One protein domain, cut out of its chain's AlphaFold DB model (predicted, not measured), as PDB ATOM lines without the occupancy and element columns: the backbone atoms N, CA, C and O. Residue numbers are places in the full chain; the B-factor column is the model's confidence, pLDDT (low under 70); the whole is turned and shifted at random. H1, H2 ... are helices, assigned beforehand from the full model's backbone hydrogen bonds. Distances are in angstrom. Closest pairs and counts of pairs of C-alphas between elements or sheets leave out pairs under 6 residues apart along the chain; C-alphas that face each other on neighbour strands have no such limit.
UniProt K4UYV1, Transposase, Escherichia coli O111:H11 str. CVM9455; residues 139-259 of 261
ATOM      1  N   SER A 139     -26.459 -50.142 -32.901       75.38
ATOM      2  CA  SER A 139     -25.720 -50.551 -34.098       75.38
ATOM      3  C   SER A 139     -24.912 -49.452 -34.792       75.38
ATOM      4  O   SER A 139     -24.039 -49.761 -35.595       75.38
ATOM      5  N   GLY A 140     -25.196 -48.176 -34.535       66.69
ATOM      6  CA  GLY A 140     -24.536 -47.047 -35.196       66.69
ATOM      7  C   GLY A 140     -23.334 -46.483 -34.442       66.69
ATOM      8  O   GLY A 140     -22.661 -45.607 -34.985       66.69
ATOM      9  N   GLY A 141     -23.095 -46.926 -33.207       71.94
ATOM     10  CA  GLY A 141     -22.178 -46.256 -32.297       71.94
ATOM     11  C   GLY A 141     -21.460 -47.162 -31.317       71.94
ATOM     12  O   GLY A 141     -20.439 -47.736 -31.673       71.94
ATOM     13  N   THR A 142     -21.966 -47.280 -30.082       71.44
ATOM     14  CA  THR A 142     -21.265 -48.079 -29.053       71.44
ATOM     15  C   THR A 142     -21.238 -49.571 -29.353       71.44
ATOM     16  O   THR A 142     -20.435 -50.288 -28.761       71.44
ATOM     17  N   CYS A 143     -22.145 -50.050 -30.214       76.06
ATOM     18  CA  CYS A 143     -22.395 -51.470 -30.407       76.06
ATOM     19  C   CYS A 143     -22.595 -52.165 -29.055       76.06
ATOM     20  O   CYS A 143     -22.006 -53.215 -28.822       76.06
ATOM     21  N   VAL A 144     -23.399 -51.574 -28.155       78.19
ATOM     22  CA  VAL A 144     -23.496 -51.991 -26.741       78.19
ATOM     23  C   VAL A 144     -23.720 -53.491 -26.560       78.19
ATOM     24  O   VAL A 144     -23.153 -54.093 -25.658       78.19
ATOM     25  N   GLU A 145     -24.489 -54.118 -27.451       80.56
ATOM     26  CA  GLU A 145     -24.801 -55.554 -27.414       80.56
ATOM     27  C   GLU A 145     -23.561 -56.439 -27.692       80.56
ATOM     28  O   GLU A 145     -23.508 -57.600 -27.287       80.56
ATOM     29  N   SER A 146     -22.532 -55.884 -28.339       80.62
ATOM     30  CA  SER A 146     -21.222 -56.517 -28.542       80.62
ATOM     31  C   SER A 146     -20.235 -56.254 -27.401       80.62
ATOM     32  O   SER A 146     -19.291 -57.027 -27.221       80.62
ATOM     33  N   LEU A 147     -20.454 -55.200 -26.606       75.88
ATOM     34  CA  LEU A 147     -19.593 -54.875 -25.477       75.88
ATOM     35  C   LEU A 147     -19.770 -55.946 -24.394       75.88
ATOM     36  O   LEU A 147     -20.847 -56.126 -23.829       75.88
ATOM     37  N   ARG A 148     -18.695 -56.665 -24.070       78.00
ATOM     38  CA  ARG A 148     -18.669 -57.680 -23.002       78.00
ATOM     39  C   ARG A 148     -18.502 -57.030 -21.624       78.00
ATOM     40  O   ARG A 148     -17.584 -57.365 -20.876       78.00
ATOM     41  N   MET A 149     -19.369 -56.067 -21.310       79.62
ATOM     42  CA  MET A 149     -19.346 -55.344 -20.037       79.62
ATOM     43  C   MET A 149     -19.673 -56.293 -18.880       79.62
ATOM     44  O   MET A 149     -20.673 -57.001 -18.915       79.62
ATOM     45  N   GLN A 150     -18.818 -56.299 -17.857       83.25
ATOM     46  CA  GLN A 150     -18.908 -57.232 -16.727       83.25
ATOM     47  C   GLN A 150     -19.802 -56.726 -15.584       83.25
ATOM     48  O   GLN A 150     -20.169 -57.498 -14.703       83.25
ATOM     49  N   THR A 151     -20.148 -55.433 -15.570       86.56
ATOM     50  CA  THR A 151     -20.924 -54.808 -14.489       86.56
ATOM     51  C   THR A 151     -21.990 -53.859 -15.030       86.56
ATOM     52  O   THR A 151     -21.854 -53.280 -16.112       86.56
ATOM     53  N   ARG A 152     -23.053 -53.672 -14.240       87.75
ATOM     54  CA  ARG A 152     -24.126 -52.711 -14.522       87.75
ATOM     55  C   ARG A 152     -23.604 -51.275 -14.595       87.75
ATOM     56  O   ARG A 152     -23.972 -50.553 -15.513       87.75
ATOM     57  N   ASP A 153     -22.726 -50.883 -13.679       87.31
ATOM     58  CA  ASP A 153     -22.202 -49.513 -13.606       87.31
ATOM     59  C   ASP A 153     -21.449 -49.117 -14.882       87.31
ATOM     60  O   ASP A 153     -21.570 -47.989 -15.361       87.31
ATOM     61  N   ASN A 154     -20.720 -50.059 -15.489       84.19
ATOM     62  CA  ASN A 154     -20.042 -49.820 -16.762       84.19
ATOM     63  C   ASN A 154     -21.047 -49.577 -17.896       84.19
ATOM     64  O   ASN A 154     -20.821 -48.720 -18.751       84.19
ATOM     65  N   LEU A 155     -22.184 -50.276 -17.879       84.19
ATOM     66  CA  LEU A 155     -23.264 -50.058 -18.838       84.19
ATOM     67  C   LEU A 155     -23.941 -48.693 -18.629       84.19
ATOM     68  O   LEU A 155     -24.209 -47.987 -19.599       84.19
ATOM     69  N   GLU A 156     -24.165 -48.276 -17.379       86.00
ATOM     70  CA  GLU A 156     -24.733 -46.957 -17.066       86.00
ATOM     71  C   GLU A 156     -23.814 -45.809 -17.519       86.00
ATOM     72  O   GLU A 156     -24.288 -44.829 -18.096       86.00
ATOM     73  N   ARG A 157     -22.489 -45.947 -17.363       84.31
ATOM     74  CA  ARG A 157     -21.519 -44.957 -17.875       84.31
ATOM     75  C   ARG A 157     -21.589 -44.807 -19.389       84.31
ATOM     76  O   ARG A 157     -21.547 -43.689 -19.902       84.31
ATOM     77  N   MET A 158     -21.749 -45.916 -20.107       83.56
ATOM     78  CA  MET A 158     -21.896 -45.878 -21.558       83.56
ATOM     79  C   MET A 158     -23.147 -45.085 -21.970       83.56
ATOM     80  O   MET A 158     -23.084 -44.325 -22.939       83.56
ATOM     81  N   VAL A 159     -24.262 -45.193 -21.228       86.38
ATOM     82  CA  VAL A 159     -25.491 -44.425 -21.515       86.38
ATOM     83  C   VAL A 159     -25.212 -42.925 -21.464       86.38
ATOM     84  O   VAL A 159     -25.619 -42.196 -22.370       86.38
ATOM     85  N   VAL A 160     -24.479 -42.469 -20.444       87.38
ATOM     86  CA  VAL A 160     -24.095 -41.057 -20.298       87.38
ATOM     87  C   VAL A 160     -23.289 -40.590 -21.506       87.38
ATOM     88  O   VAL A 160     -23.570 -39.530 -22.065       87.38
ATOM     89  N   ILE A 161     -22.332 -41.400 -21.960       87.06
ATOM     90  CA  ILE A 161     -21.529 -41.079 -23.139       87.06
ATOM     91  C   ILE A 161     -22.414 -40.965 -24.387       87.06
ATOM     92  O   ILE A 161     -22.310 -39.988 -25.128       87.06
ATOM     93  N   ALA A 162     -23.328 -41.913 -24.600       88.88
ATOM     94  CA  ALA A 162     -24.211 -41.894 -25.761       88.88
ATOM     95  C   ALA A 162     -25.108 -40.654 -25.797       88.88
ATOM     96  O   ALA A 162     -25.287 -40.055 -26.858       88.88
ATOM     97  N   VAL A 163     -25.609 -40.220 -24.637       91.31
ATOM     98  CA  VAL A 163     -26.382 -38.978 -24.514       91.31
ATOM     99  C   VAL A 163     -25.518 -37.748 -24.817       91.31
ATOM    100  O   VAL A 163     -25.987 -36.852 -25.514       91.31
ATOM    101  N   ARG A 164     -24.249 -37.701 -24.379       92.81
ATOM    102  CA  ARG A 164     -23.323 -36.594 -24.707       92.81
ATOM    103  C   ARG A 164     -23.047 -36.511 -26.212       92.81
ATOM    104  O   ARG A 164     -23.152 -35.432 -26.794       92.81
ATOM    105  N   VAL A 165     -22.755 -37.641 -26.863       91.81
ATOM    106  CA  VAL A 165     -22.509 -37.694 -28.318       91.81
ATOM    107  C   VAL A 165     -23.764 -37.296 -29.104       91.81
ATOM    108  O   VAL A 165     -23.673 -36.515 -30.056       91.81
ATOM    109  N   LEU A 166     -24.942 -37.768 -28.682       91.38
ATOM    110  CA  LEU A 166     -26.228 -37.352 -29.249       91.38
ATOM    111  C   LEU A 166     -26.463 -35.851 -29.079       91.38
ATOM    112  O   LEU A 166     -26.826 -35.189 -30.047       91.38
ATOM    113  N   GLY A 167     -26.214 -35.312 -27.886       92.19
ATOM    114  CA  GLY A 167     -26.356 -33.888 -27.603       92.19
ATOM    115  C   GLY A 167     -25.449 -33.026 -28.480       92.19
ATOM    116  O   GLY A 167     -25.906 -32.015 -29.002       92.19
ATOM    117  N   LEU A 168     -24.192 -33.434 -28.708       93.19
ATOM    118  CA  LEU A 168     -23.274 -32.709 -29.598       93.19
ATOM    119  C   LEU A 168     -23.798 -32.683 -31.030       93.19
ATOM    120  O   LEU A 168     -23.823 -31.630 -31.669       93.19
ATOM    121  N   ARG A 169     -24.248 -33.838 -31.527       91.81
ATOM    122  CA  ARG A 169     -24.784 -33.948 -32.881       91.81
ATOM    123  C   ARG A 169     -26.069 -33.137 -33.037       91.81
ATOM    124  O   ARG A 169     -26.146 -32.314 -33.943       91.81
ATOM    125  N   GLN A 170     -27.039 -33.313 -32.143       90.69
ATOM    126  CA  GLN A 170     -28.311 -32.592 -32.197       90.69
ATOM    127  C   GLN A 170     -28.107 -31.083 -32.030       90.69
ATOM    128  O   GLN A 170     -28.656 -30.291 -32.796       90.69
ATOM    129  N   GLY A 171     -27.255 -30.699 -31.079       91.00
ATOM    130  CA  GLY A 171     -26.896 -29.316 -30.813       91.00
ATOM    131  C   GLY A 171     -26.253 -28.630 -32.015       91.00
ATOM    132  O   GLY A 171     -26.522 -27.460 -32.253       91.00
ATOM    133  N   SER A 172     -25.459 -29.362 -32.807       92.00
ATOM    134  CA  SER A 172     -24.809 -28.837 -34.015       92.00
ATOM    135  C   SER A 172     -25.734 -28.639 -35.218       92.00
ATOM    136  O   SER A 172     -25.389 -27.868 -36.113       92.00
ATOM    137  N   ILE A 173     -26.866 -29.349 -35.259       89.00
ATOM    138  CA  ILE A 173     -27.822 -29.317 -36.375       89.00
ATOM    139  C   ILE A 173     -28.898 -28.254 -36.138       89.00
ATOM    140  O   ILE A 173     -29.336 -27.611 -37.086       89.00
ATOM    141  N   SER A 174     -29.333 -28.067 -34.889       89.00
ATOM    142  CA  SER A 174     -30.371 -27.089 -34.558       89.00
ATOM    143  C   SER A 174     -29.860 -25.657 -34.721       89.00
ATOM    144  O   SER A 174     -28.842 -25.279 -34.135       89.00
ATOM    145  N   GLU A 175     -30.587 -24.843 -35.488       88.56
ATOM    146  CA  GLU A 175     -30.216 -23.449 -35.740       88.56
ATOM    147  C   GLU A 175     -30.169 -22.604 -34.466       88.56
ATOM    148  O   GLU A 175     -29.325 -21.716 -34.349       88.56
ATOM    149  N   GLU A 176     -31.024 -22.937 -33.500       89.75
ATOM    150  CA  GLU A 176     -31.123 -22.261 -32.208       89.75
ATOM    151  C   GLU A 176     -29.906 -22.546 -31.322       89.75
ATOM    152  O   GLU A 176     -29.450 -21.665 -30.599       89.75
ATOM    153  N   THR A 177     -29.356 -23.764 -31.388       92.38
ATOM    154  CA  THR A 177     -28.316 -24.217 -30.451       92.38
ATOM    155  C   THR A 177     -26.928 -24.336 -31.071       92.38
ATOM    156  O   THR A 177     -25.943 -24.407 -30.347       92.38
ATOM    157  N   GLN A 178     -26.790 -24.348 -32.400       93.38
ATOM    158  CA  GLN A 178     -25.503 -24.607 -33.071       93.38
ATOM    159  C   GLN A 178     -24.389 -23.625 -32.679       93.38
ATOM    160  O   GLN A 178     -23.209 -23.985 -32.724       93.38
ATOM    161  N   ASN A 179     -24.767 -22.406 -32.278       96.12
ATOM    162  CA  ASN A 179     -23.864 -21.331 -31.870       96.12
ATOM    163  C   ASN A 179     -23.660 -21.247 -30.351       96.12
ATOM    164  O   ASN A 179     -22.864 -20.430 -29.894       96.12
ATOM    165  N   ASP A 180     -24.337 -22.088 -29.570       96.25
ATOM    166  CA  ASP A 180     -24.114 -22.174 -28.132       96.25
ATOM    167  C   ASP A 180     -22.705 -22.675 -27.813       96.25
ATOM    168  O   ASP A 180     -22.108 -23.434 -28.580       96.25
ATOM    169  N   SER A 181     -22.212 -22.323 -26.625       96.88
ATOM    170  CA  SER A 181     -20.952 -22.849 -26.094       96.88
ATOM    171  C   SER A 181     -20.957 -24.379 -26.037       96.88
ATOM    172  O   SER A 181     -21.886 -25.000 -25.507       96.88
ATOM    173  N   CYS A 182     -19.875 -24.997 -26.518       96.44
ATOM    174  CA  CYS A 182     -19.689 -26.442 -26.408       96.44
ATOM    175  C   CYS A 182     -19.512 -26.931 -24.963       96.44
ATOM    176  O   CYS A 182     -19.656 -28.130 -24.720       96.44
ATOM    177  N   GLU A 183     -19.306 -26.023 -23.999       96.38
ATOM    178  CA  GLU A 183     -19.233 -26.359 -22.571       96.38
ATOM    179  C   GLU A 183     -20.539 -26.893 -21.981       96.38
ATOM    180  O   GLU A 183     -20.529 -27.528 -20.929       96.38
ATOM    181  N   LYS A 184     -21.664 -26.731 -22.691       94.75
ATOM    182  CA  LYS A 184     -22.911 -27.425 -22.344       94.75
ATOM    183  C   LYS A 184     -22.750 -28.951 -22.346       94.75
ATOM    184  O   LYS A 184     -23.559 -29.640 -21.731       94.75
ATOM    185  N   ILE A 185     -21.752 -29.484 -23.063       95.12
ATOM    186  CA  ILE A 185     -21.547 -30.929 -23.221       95.12
ATOM    187  C   ILE A 185     -20.112 -31.361 -22.939       95.12
ATOM    188  O   ILE A 185     -19.921 -32.406 -22.317       95.12
ATOM    189  N   LEU A 186     -19.112 -30.614 -23.408       95.38
ATOM    190  CA  LEU A 186     -17.693 -30.889 -23.175       95.38
ATOM    191  C   LEU A 186     -17.192 -30.113 -21.958       95.38
ATOM    192  O   LEU A 186     -17.533 -28.962 -21.752       95.38
ATOM    193  N   THR A 187     -16.332 -30.715 -21.159       95.50
ATOM    194  CA  THR A 187     -15.619 -30.008 -20.096       95.50
ATOM    195  C   THR A 187     -14.607 -29.016 -20.687       95.50
ATOM    196  O   THR A 187     -14.168 -29.183 -21.834       95.50
ATOM    197  N   PRO A 188     -14.157 -28.015 -19.905       95.75
ATOM    198  CA  PRO A 188     -13.115 -27.092 -20.344       95.75
ATOM    199  C   PRO A 188     -11.840 -27.790 -20.823       95.75
ATOM    200  O   PRO A 188     -11.201 -27.344 -21.770       95.75
ATOM    201  N   THR A 189     -11.465 -28.899 -20.184       94.56
ATOM    202  CA  THR A 189     -10.298 -29.701 -20.573       94.56
ATOM    203  C   THR A 189     -10.522 -30.393 -21.915       94.56
ATOM    204  O   THR A 189      -9.664 -30.322 -22.791       94.56
ATOM    205  N   GLU A 190     -11.684 -31.020 -22.104       95.75
ATOM    206  CA  GLU A 190     -12.025 -31.756 -23.324       95.75
ATOM    207  C   GLU A 190     -11.970 -30.853 -24.570       95.75
ATOM    208  O   GLU A 190     -11.223 -31.132 -25.512       95.75
ATOM    209  N   TRP A 191     -12.670 -29.712 -24.575       96.25
ATOM    210  CA  TRP A 191     -12.661 -28.857 -25.770       96.25
ATOM    211  C   TRP A 191     -11.281 -28.236 -26.038       96.25
ATOM    212  O   TRP A 191     -10.885 -28.108 -27.201       96.25
ATOM    213  N   LYS A 192     -10.508 -27.906 -24.990       95.88
ATOM    214  CA  LYS A 192      -9.133 -27.396 -25.134       95.88
ATOM    215  C   LYS A 192      -8.208 -28.446 -25.741       95.88
ATOM    216  O   LYS A 192      -7.421 -28.112 -26.623       95.88
ATOM    217  N   LEU A 193      -8.321 -29.709 -25.334       95.25
ATOM    218  CA  LEU A 193      -7.545 -30.804 -25.921       95.25
ATOM    219  C   LEU A 193      -7.882 -31.015 -27.402       95.25
ATOM    220  O   LEU A 193      -6.970 -31.184 -28.215       95.25
ATOM    221  N   LEU A 194      -9.166 -30.944 -27.776       95.62
ATOM    222  CA  LEU A 194      -9.570 -30.967 -29.188       95.62
ATOM    223  C   LEU A 194      -8.954 -29.803 -29.968       95.62
ATOM    224  O   LEU A 194      -8.451 -30.009 -31.075       95.62
ATOM    225  N   TRP A 195      -8.964 -28.599 -29.391       96.00
ATOM    226  CA  TRP A 195      -8.384 -27.410 -30.011       96.00
ATOM    227  C   TRP A 195      -6.885 -27.575 -30.252       96.00
ATOM    228  O   TRP A 195      -6.426 -27.450 -31.387       96.00
ATOM    229  N   VAL A 196      -6.123 -27.918 -29.211       94.44
ATOM    230  CA  VAL A 196      -4.668 -28.106 -29.306       94.44
ATOM    231  C   VAL A 196      -4.323 -29.160 -30.358       94.44
ATOM    232  O   VAL A 196      -3.434 -28.940 -31.176       94.44
ATOM    233  N   LYS A 197      -5.063 -30.274 -30.402       93.75
ATOM    234  CA  LYS A 197      -4.798 -31.370 -31.342       93.75
ATOM    235  C   LYS A 197      -5.108 -31.036 -32.800       93.75
ATOM    236  O   LYS A 197      -4.397 -31.510 -33.683       93.75
ATOM    237  N   LEU A 198      -6.202 -30.319 -33.064       93.69
ATOM    238  CA  LEU A 198      -6.739 -30.160 -34.423       93.69
ATOM    239  C   LEU A 198      -6.497 -28.782 -35.033       93.69
ATOM    240  O   LEU A 198      -6.473 -28.678 -36.261       93.69
ATOM    241  N   GLU A 199      -6.356 -27.744 -34.211       92.12
ATOM    242  CA  GLU A 199      -6.052 -26.386 -34.666       92.12
ATOM    243  C   GLU A 199      -4.559 -26.074 -34.557       92.12
ATOM    244  O   GLU A 199      -4.036 -25.359 -35.409       92.12
ATOM    245  N   GLY A 200      -3.872 -26.575 -33.520       83.69
ATOM    246  CA  GLY A 200      -2.452 -26.283 -33.279       83.69
ATOM    247  C   GLY A 200      -2.150 -24.792 -33.059       83.69
ATOM    248  O   GLY A 200      -1.019 -24.354 -33.247       83.69
ATOM    249  N   LYS A 201      -3.168 -23.998 -32.704       88.56
ATOM    250  CA  LYS A 201      -3.095 -22.548 -32.467       88.56
ATOM    251  C   LYS A 201      -3.235 -22.239 -30.980       88.56
ATOM    252  O   LYS A 201      -3.687 -23.085 -30.208       88.56
ATOM    253  N   GLN A 202      -2.921 -20.999 -30.596       90.88
ATOM    254  CA  GLN A 202      -3.232 -20.497 -29.255       90.88
ATOM    255  C   GLN A 202      -4.716 -20.698 -28.927       90.88
ATOM    256  O   GLN A 202      -5.575 -20.655 -29.814       90.88
ATOM    257  N   LEU A 203      -4.998 -20.959 -27.650       94.38
ATOM    258  CA  LEU A 203      -6.362 -21.157 -27.178       94.38
ATOM    259  C   LEU A 203      -7.167 -19.859 -27.345       94.38
ATOM    260  O   LEU A 203      -6.660 -18.783 -27.017       94.38
ATOM    261  N   PRO A 204      -8.411 -19.942 -27.837       93.88
ATOM    262  CA  PRO A 204      -9.263 -18.777 -27.978       93.88
ATOM    263  C   PRO A 204      -9.682 -18.267 -26.595       93.88
ATOM    264  O   PRO A 204      -9.833 -19.044 -25.651       93.88
ATOM    265  N   ALA A 205      -9.914 -16.956 -26.493       91.12
ATOM    266  CA  ALA A 205     -10.445 -16.346 -25.273       91.12
ATOM    267  C   ALA A 205     -11.901 -16.763 -24.996       91.12
ATOM    268  O   ALA A 205     -12.319 -16.821 -23.844       91.12
ATOM    269  N   GLN A 206     -12.669 -17.050 -26.052       92.88
ATOM    270  CA  GLN A 206     -14.056 -17.505 -25.965       92.88
ATOM    271  C   GLN A 206     -14.159 -18.992 -26.296       92.88
ATOM    272  O   GLN A 206     -13.492 -19.486 -27.209       92.88
ATOM    273  N   THR A 207     -15.033 -19.689 -25.574       94.88
ATOM    274  CA  THR A 207     -15.296 -21.110 -25.792       94.88
ATOM    275  C   THR A 207     -15.905 -21.346 -27.182       94.88
ATOM    276  O   THR A 207     -16.835 -20.634 -27.570       94.88
ATOM    277  N   PRO A 208     -15.425 -22.348 -27.942       96.69
ATOM    278  CA  PRO A 208     -15.991 -22.685 -29.244       96.69
ATOM    279  C   PRO A 208     -17.451 -23.153 -29.184       96.69
ATOM    280  O   PRO A 208     -17.954 -23.577 -28.141       96.69
ATOM    281  N   THR A 209     -18.117 -23.146 -30.340       97.50
ATOM    282  CA  THR A 209     -19.537 -23.506 -30.450       97.50
ATOM    283  C   THR A 209     -19.788 -25.020 -30.473       97.50
ATOM    284  O   THR A 209     -18.891 -25.811 -30.784       97.50
ATOM    285  N   LEU A 210     -21.031 -25.446 -30.215       96.31
ATOM    286  CA  LEU A 210     -21.470 -26.841 -30.369       96.31
ATOM    287  C   LEU A 210     -21.231 -27.364 -31.789       96.31
ATOM    288  O   LEU A 210     -20.761 -28.493 -31.961       96.31
ATOM    289  N   LYS A 211     -21.482 -26.533 -32.808       96.19
ATOM    290  CA  LYS A 211     -21.183 -26.878 -34.201       96.19
ATOM    291  C   LYS A 211     -19.699 -27.134 -34.423       96.19
ATOM    292  O   LYS A 211     -19.343 -28.140 -35.033       96.19
ATOM    293  N   TRP A 212     -18.834 -26.264 -33.899       96.19
ATOM    294  CA  TRP A 212     -17.389 -26.469 -33.976       96.19
ATOM    295  C   TRP A 212     -16.995 -27.789 -33.305       96.19
ATOM    296  O   TRP A 212     -16.343 -28.618 -33.938       96.19
ATOM    297  N   ALA A 213     -17.453 -28.027 -32.074       96.88
ATOM    298  CA  ALA A 213     -17.092 -29.221 -31.314       96.88
ATOM    299  C   ALA A 213     -17.516 -30.509 -32.031       96.88
ATOM    300  O   ALA A 213     -16.705 -31.421 -32.177       96.88
ATOM    301  N   CYS A 214     -18.744 -30.557 -32.554       96.25
ATOM    302  CA  CYS A 214     -19.252 -31.697 -33.317       96.25
ATOM    303  C   CYS A 214     -18.392 -31.993 -34.558       96.25
ATOM    304  O   CYS A 214     -17.932 -33.120 -34.748       96.25
ATOM    305  N   LEU A 215     -18.101 -30.978 -35.381       95.69
ATOM    306  CA  LEU A 215     -17.325 -31.162 -36.611       95.69
ATOM    307  C   LEU A 215     -15.870 -31.559 -36.329       95.69
ATOM    308  O   LEU A 215     -15.293 -32.371 -37.055       95.69
ATOM    309  N   LYS A 216     -15.260 -31.005 -35.277       95.75
ATOM    310  CA  LYS A 216     -13.883 -31.340 -34.888       95.75
ATOM    311  C   LYS A 216     -13.785 -32.737 -34.301       95.75
ATOM    312  O   LYS A 216     -12.875 -33.478 -34.669       95.75
ATOM    313  N   LEU A 217     -14.761 -33.132 -33.490       96.00
ATOM    314  CA  LEU A 217     -14.868 -34.499 -33.008       96.00
ATOM    315  C   LEU A 217     -15.016 -35.483 -34.177       96.00
ATOM    316  O   LEU A 217     -14.257 -36.443 -34.276       96.00
ATOM    317  N   ALA A 218     -15.905 -35.198 -35.131       95.19
ATOM    318  CA  ALA A 218     -16.060 -36.012 -36.333       95.19
ATOM    319  C   ALA A 218     -14.771 -36.085 -37.169       95.19
ATOM    320  O   ALA A 218     -14.425 -37.147 -37.686       95.19
ATOM    321  N   LYS A 219     -14.020 -34.980 -37.280       94.88
ATOM    322  CA  LYS A 219     -12.720 -34.959 -37.966       94.88
ATOM    323  C   LYS A 219     -11.700 -35.872 -37.278       94.88
ATOM    324  O   LYS A 219     -10.973 -36.584 -37.967       94.88
ATOM    325  N   LEU A 220     -11.683 -35.919 -35.942       95.56
ATOM    326  CA  LEU A 220     -10.890 -36.899 -35.182       95.56
ATOM    327  C   LEU A 220     -11.348 -38.345 -35.469       95.56
ATOM    328  O   LEU A 220     -10.549 -39.283 -35.509       95.56
ATOM    329  N   GLY A 221     -12.633 -38.504 -35.777       93.44
ATOM    330  CA  GLY A 221     -13.261 -39.700 -36.334       93.44
ATOM    331  C   GLY A 221     -12.912 -40.037 -37.792       93.44
ATOM    332  O   GLY A 221     -13.471 -40.992 -38.323       93.44
ATOM    333  N   ARG A 222     -12.003 -39.293 -38.444       93.00
ATOM    334  CA  ARG A 222     -11.670 -39.387 -39.885       93.00
ATOM    335  C   ARG A 222     -12.834 -39.049 -40.825       93.00
ATOM    336  O   ARG A 222     -12.971 -39.616 -41.907       93.00
ATOM    337  N   TRP A 223     -13.691 -38.116 -40.424       94.50
ATOM    338  CA  TRP A 223     -14.731 -37.581 -41.296       94.50
ATOM    339  C   TRP A 223     -14.201 -36.444 -42.185       94.50
ATOM    340  O   TRP A 223     -13.513 -35.539 -41.709       94.50
ATOM    341  N   HIS A 224     -14.558 -36.481 -43.474       89.81
ATOM    342  CA  HIS A 224     -14.077 -35.547 -44.507       89.81
ATOM    343  C   HIS A 224     -15.200 -34.787 -45.243       89.81
ATOM    344  O   HIS A 224     -14.926 -34.110 -46.227       89.81
ATOM    345  N   ASP A 225     -16.455 -34.919 -44.801       90.31
ATOM    346  CA  ASP A 225     -17.649 -34.319 -45.427       90.31
ATOM    347  C   ASP A 225     -17.765 -34.524 -46.951       90.31
ATOM    348  O   ASP A 225     -18.075 -33.604 -47.709       90.31
ATOM    349  N   SER A 226     -17.545 -35.755 -47.427       87.06
ATOM    350  CA  SER A 226     -17.559 -36.073 -48.866       87.06
ATOM    351  C   SER A 226     -18.869 -35.710 -49.577       87.06
ATOM    352  O   SER A 226     -18.860 -35.429 -50.772       87.06
ATOM    353  N   LYS A 227     -19.993 -35.692 -48.847       86.00
ATOM    354  CA  LYS A 227     -21.327 -35.338 -49.359       86.00
ATOM    355  C   LYS A 227     -21.745 -33.888 -49.080       86.00
ATOM    356  O   LYS A 227     -22.867 -33.535 -49.423       86.00
ATOM    357  N   ARG A 228     -20.887 -33.058 -48.466       84.12
ATOM    358  CA  ARG A 228     -21.170 -31.647 -48.113       84.12
ATOM    359  C   ARG A 228     -22.464 -31.452 -47.321       84.12
ATOM    360  O   ARG A 228     -23.193 -30.484 -47.509       84.12
ATOM    361  N   THR A 229     -22.760 -32.401 -46.444       82.19
ATOM    362  CA  THR A 229     -23.986 -32.376 -45.631       82.19
ATOM    363  C   THR A 229     -23.789 -31.622 -44.326       82.19
ATOM    364  O   THR A 229     -24.771 -31.308 -43.662       82.19
ATOM    365  N   SER A 230     -22.536 -31.364 -43.923       81.81
ATOM    366  CA  SER A 230     -22.209 -30.776 -42.616       81.81
ATOM    367  C   SER A 230     -22.816 -31.525 -41.414       81.81
ATOM    368  O   SER A 230     -22.875 -30.981 -40.315       81.81
ATOM    369  N   SER A 231     -23.245 -32.781 -41.602       85.94
ATOM    370  CA  SER A 231     -23.869 -33.619 -40.579       85.94
ATOM    371  C   SER A 231     -23.100 -34.937 -40.456       85.94
ATOM    372  O   SER A 231     -23.253 -35.835 -41.291       85.94
ATOM    373  N   PRO A 232     -22.235 -35.070 -39.439       90.81
ATOM    374  CA  PRO A 232     -21.500 -36.302 -39.202       90.81
ATOM    375  C   PRO A 232     -22.420 -37.487 -38.882       90.81
ATOM    376  O   PRO A 232     -23.430 -37.356 -38.184       90.81
ATOM    377  N   GLY A 233     -22.049 -38.669 -39.378       88.81
ATOM    378  CA  GLY A 233     -22.711 -39.929 -39.034       88.81
ATOM    379  C   GLY A 233     -22.301 -40.449 -37.653       88.81
ATOM    380  O   GLY A 233     -21.267 -40.061 -37.112       88.81
ATOM    381  N   TRP A 234     -23.085 -41.375 -37.095       88.44
ATOM    382  CA  TRP A 234     -22.838 -41.921 -35.755       88.44
ATOM    383  C   TRP A 234     -21.466 -42.580 -35.609       88.44
ATOM    384  O   TRP A 234     -20.745 -42.252 -34.674       88.44
ATOM    385  N   VAL A 235     -21.064 -43.417 -36.568       88.38
ATOM    386  CA  VAL A 235     -19.791 -44.154 -36.503       88.38
ATOM    387  C   VAL A 235     -18.599 -43.205 -36.356       88.38
ATOM    388  O   VAL A 235     -17.780 -43.385 -35.464       88.38
ATOM    389  N   VAL A 236     -18.530 -42.143 -37.166       92.00
ATOM    390  CA  VAL A 236     -17.421 -41.173 -37.094       92.00
ATOM    391  C   VAL A 236     -17.465 -40.329 -35.822       92.00
ATOM    392  O   VAL A 236     -16.417 -39.987 -35.281       92.00
ATOM    393  N   MET A 237     -18.660 -40.011 -35.315       93.19
ATOM    394  CA  MET A 237     -18.810 -39.299 -34.043       93.19
ATOM    395  C   MET A 237     -18.305 -40.142 -32.872       93.19
ATOM    396  O   MET A 237     -17.605 -39.626 -32.007       93.19
ATOM    397  N   TRP A 238     -18.618 -41.437 -32.869       90.12
ATOM    398  CA  TRP A 238     -18.175 -42.380 -31.846       90.12
ATOM    399  C   TRP A 238     -16.675 -42.648 -31.892       90.12
ATOM    400  O   TRP A 238     -16.003 -42.537 -30.869       90.12
ATOM    401  N   ASP A 239     -16.137 -42.909 -33.081       90.75
ATOM    402  CA  ASP A 239     -14.698 -43.041 -33.309       90.75
ATOM    403  C   ASP A 239     -13.930 -41.798 -32.834       90.75
ATOM    404  O   ASP A 239     -12.860 -41.901 -32.235       90.75
ATOM    405  N   GLY A 240     -14.480 -40.614 -33.116       94.44
ATOM    406  CA  GLY A 240     -13.942 -39.345 -32.644       94.44
ATOM    407  C   GLY A 240     -14.021 -39.207 -31.127       94.44
ATOM    408  O   GLY A 240     -13.046 -38.793 -30.506       94.44
ATOM    409  N   TRP A 241     -15.147 -39.592 -30.524       93.19
ATOM    410  CA  TRP A 241     -15.346 -39.553 -29.078       93.19
ATOM    411  C   TRP A 241     -14.321 -40.391 -28.319       93.19
ATOM    412  O   TRP A 241     -13.672 -39.866 -27.422       93.19
ATOM    413  N   PHE A 242     -14.132 -41.660 -28.685       90.75
ATOM    414  CA  PHE A 242     -13.190 -42.530 -27.975       90.75
ATOM    415  C   PHE A 242     -11.752 -42.033 -28.089       90.75
ATOM    416  O   PHE A 242     -11.101 -41.847 -27.070       90.75
ATOM    417  N   ARG A 243     -11.303 -41.663 -29.296       94.06
ATOM    418  CA  ARG A 243      -9.972 -41.053 -29.473       94.06
ATOM    419  C   ARG A 243      -9.804 -39.791 -28.637       94.06
ATOM    420  O   ARG A 243      -8.716 -39.509 -28.147       94.06
ATOM    421  N   HIS A 244     -10.870 -39.006 -28.500       95.56
ATOM    422  CA  HIS A 244     -10.840 -37.814 -27.676       95.56
ATOM    423  C   HIS A 244     -10.724 -38.148 -26.180       95.56
ATOM    424  O   HIS A 244      -9.948 -37.494 -25.484       95.56
ATOM    425  N   GLN A 245     -11.447 -39.161 -25.699       92.50
ATOM    426  CA  GLN A 245     -11.356 -39.619 -24.312       92.50
ATOM    427  C   GLN A 245      -9.981 -40.219 -23.997       92.50
ATOM    428  O   GLN A 245      -9.415 -39.851 -22.975       92.50
ATOM    429  N   ASP A 246      -9.393 -41.011 -24.899       93.38
ATOM    430  CA  ASP A 246      -8.029 -41.542 -24.735       93.38
ATOM    431  C   ASP A 246      -7.011 -40.402 -24.544       93.38
ATOM    432  O   ASP A 246      -6.113 -40.462 -23.703       93.38
ATOM    433  N   MET A 247      -7.171 -39.305 -25.296       94.88
ATOM    434  CA  MET A 247      -6.342 -38.108 -25.127       94.88
ATOM    435  C   MET A 247      -6.606 -37.386 -23.800       94.88
ATOM    436  O   MET A 247      -5.673 -36.840 -23.211       94.88
ATOM    437  N   ALA A 248      -7.861 -37.334 -23.350       94.19
ATOM    438  CA  ALA A 248      -8.226 -36.715 -22.079       94.19
ATOM    439  C   ALA A 248      -7.657 -37.495 -20.891       94.19
ATOM    440  O   ALA A 248      -7.093 -36.888 -19.983       94.19
ATOM    441  N   GLU A 249      -7.730 -38.824 -20.934       93.56
ATOM    442  CA  GLU A 249      -7.100 -39.709 -19.959       93.56
ATOM    443  C   GLU A 249      -5.579 -39.531 -19.960       93.56
ATOM    444  O   GLU A 249      -4.998 -39.241 -18.915       93.56
ATOM    445  N   GLY A 250      -4.940 -39.586 -21.134       94.94
ATOM    446  CA  GLY A 250      -3.497 -39.374 -21.256       94.94
ATOM    447  C   GLY A 250      -3.037 -38.019 -20.707       94.94
ATOM    448  O   GLY A 250      -2.013 -37.939 -20.032       94.94
ATOM    449  N   TYR A 251      -3.816 -36.954 -20.925       94.25
ATOM    450  CA  TYR A 251      -3.544 -35.637 -20.347       94.25
ATOM    451  C   TYR A 251      -3.625 -35.635 -18.815       94.25
ATOM    452  O   TYR A 251      -2.775 -35.027 -18.164       94.25
ATOM    453  N   LEU A 252      -4.620 -36.307 -18.228       92.31
ATOM    454  CA  LEU A 252      -4.753 -36.406 -16.772       92.31
ATOM    455  C   LEU A 252      -3.595 -37.192 -16.150       92.31
ATOM    456  O   LEU A 252      -3.046 -36.753 -15.141       92.31
ATOM    457  N   VAL A 253      -3.191 -38.300 -16.776       92.69
ATOM    458  CA  VAL A 253      -2.025 -39.088 -16.351       92.69
ATOM    459  C   VAL A 253      -0.757 -38.239 -16.420       92.69
ATOM    460  O   VAL A 253      -0.030 -38.152 -15.435       92.69
ATOM    461  N   MET A 254      -0.513 -37.544 -17.534       92.50
ATOM    462  CA  MET A 254       0.654 -36.670 -17.680       92.50
ATOM    463  C   MET A 254       0.676 -35.566 -16.616       92.50
ATOM    464  O   MET A 254       1.687 -35.375 -15.954       92.50
ATOM    465  N   LYS A 255      -0.462 -34.909 -16.374       90.31
ATOM    466  CA  LYS A 255      -0.585 -33.878 -15.336       90.31
ATOM    467  C   LYS A 255      -0.310 -34.415 -13.926       90.31
ATOM    468  O   LYS A 255       0.131 -33.654 -13.074       90.31
ATOM    469  N   SER A 256      -0.590 -35.693 -13.666       89.88
ATOM    470  CA  SER A 256      -0.282 -36.321 -12.375       89.88
ATOM    471  C   SER A 256       1.215 -36.570 -12.163       89.88
ATOM    472  O   SER A 256       1.647 -36.604 -11.022       89.88
ATOM    473  N   LEU A 257       2.012 -36.689 -13.235       88.56
ATOM    474  CA  LEU A 257       3.475 -36.791 -13.135       88.56
ATOM    475  C   LEU A 257       4.124 -35.450 -12.772       88.56
ATOM    476  O   LEU A 257       5.159 -35.432 -12.118       88.56
ATOM    477  N   ASP A 258       3.505 -34.341 -13.183       83.88
ATOM    478  CA  ASP A 258       3.952 -32.982 -12.852       83.88
ATOM    479  C   ASP A 258       3.586 -32.573 -11.409       83.88
ATOM    480  O   ASP A 258       3.977 -31.503 -10.942       83.88
ATOM    481  N   GLN A 259       2.807 -33.398 -10.699       71.62
ATOM    482  CA  GLN A 259       2.598 -33.265  -9.260       71.62
ATOM    483  C   GLN A 259       3.761 -33.985  -8.571       71.62
ATOM    484  O   GLN A 259       3.810 -35.211  -8.588       71.62
TER     485      GLN A 259
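AT A GLANCE: This is residues 139 to 259 of the 261 residues of the protein "Transposase" of Escherichia coli O111:H11 str. CVM9455 (UniProt K4UYV1). Two long helices, H1 and H4, meet at a steep angle, with the first turns of H4 beside the second half of H1; the short helices H2 and H3 pack on one side of H4, H3 also packing on the last turns of H1. Residues 253 to 259, at the far end of H4, stick out. The printed part has 121 residues, with four named helices in the order H1, H2, H3, H4 and no named strand: the class is all helix. It is compact, with a radius of gyration of the C-alphas of 14.9 A and spans of 44 by 41 by 25 A.

IN THESE COORDINATES: Start at Ser 139; residues 139 to 151 hold no named element. Find C-alpha 152 at (-24.126, -52.711, -14.522); from there H1 runs 32.2 A to residue 173. Next come H2, residues 188 to 199, 16.0 A long, and H3, residues 210 to 220, 15.4 A long. H4, residues 234 to 257, runs 35.1 A and ends at C-alpha 257 at (3.475, -36.791, -13.135).

HOW THE PARTS SIT: Begin with H3 and H4, the hubs, touching three helices each. They touch about perpendicular, at 87 degrees; their closest C-alphas, Leu 220 and Gly 240, are 4.7 A apart. With residues 168 to 173 alone, H1 touches H3 at a steep tilt of 65 degrees, opposite ways; the closest C-alphas, Ser 172 and Lys 211, are 4.1 A apart. H1 and H4 only just touch, with 3 pairs of C-alphas within 8 A, the closest being Val 165 and Met 237 at 7.0 A. H2 touches H4, closest at C-alphas Glu 190 and Ala 248, 6.4 A, and H3, closest at Trp 191 and Ala 213, 7.1 A. H1 and H2 are apart. In H1, H2, H3 and H4 every O i to N i+4 pair is within hydrogen-bond range.

THE WHOLE: Look to Lys 227 and Gln 259 for the C-alphas farthest apart, 46.7 A. The printed part has no cut. The links H1 to H2 and H3 to H4 are long. Mean pLDDT of the printed part is 90.2, and residue 140 is under 70.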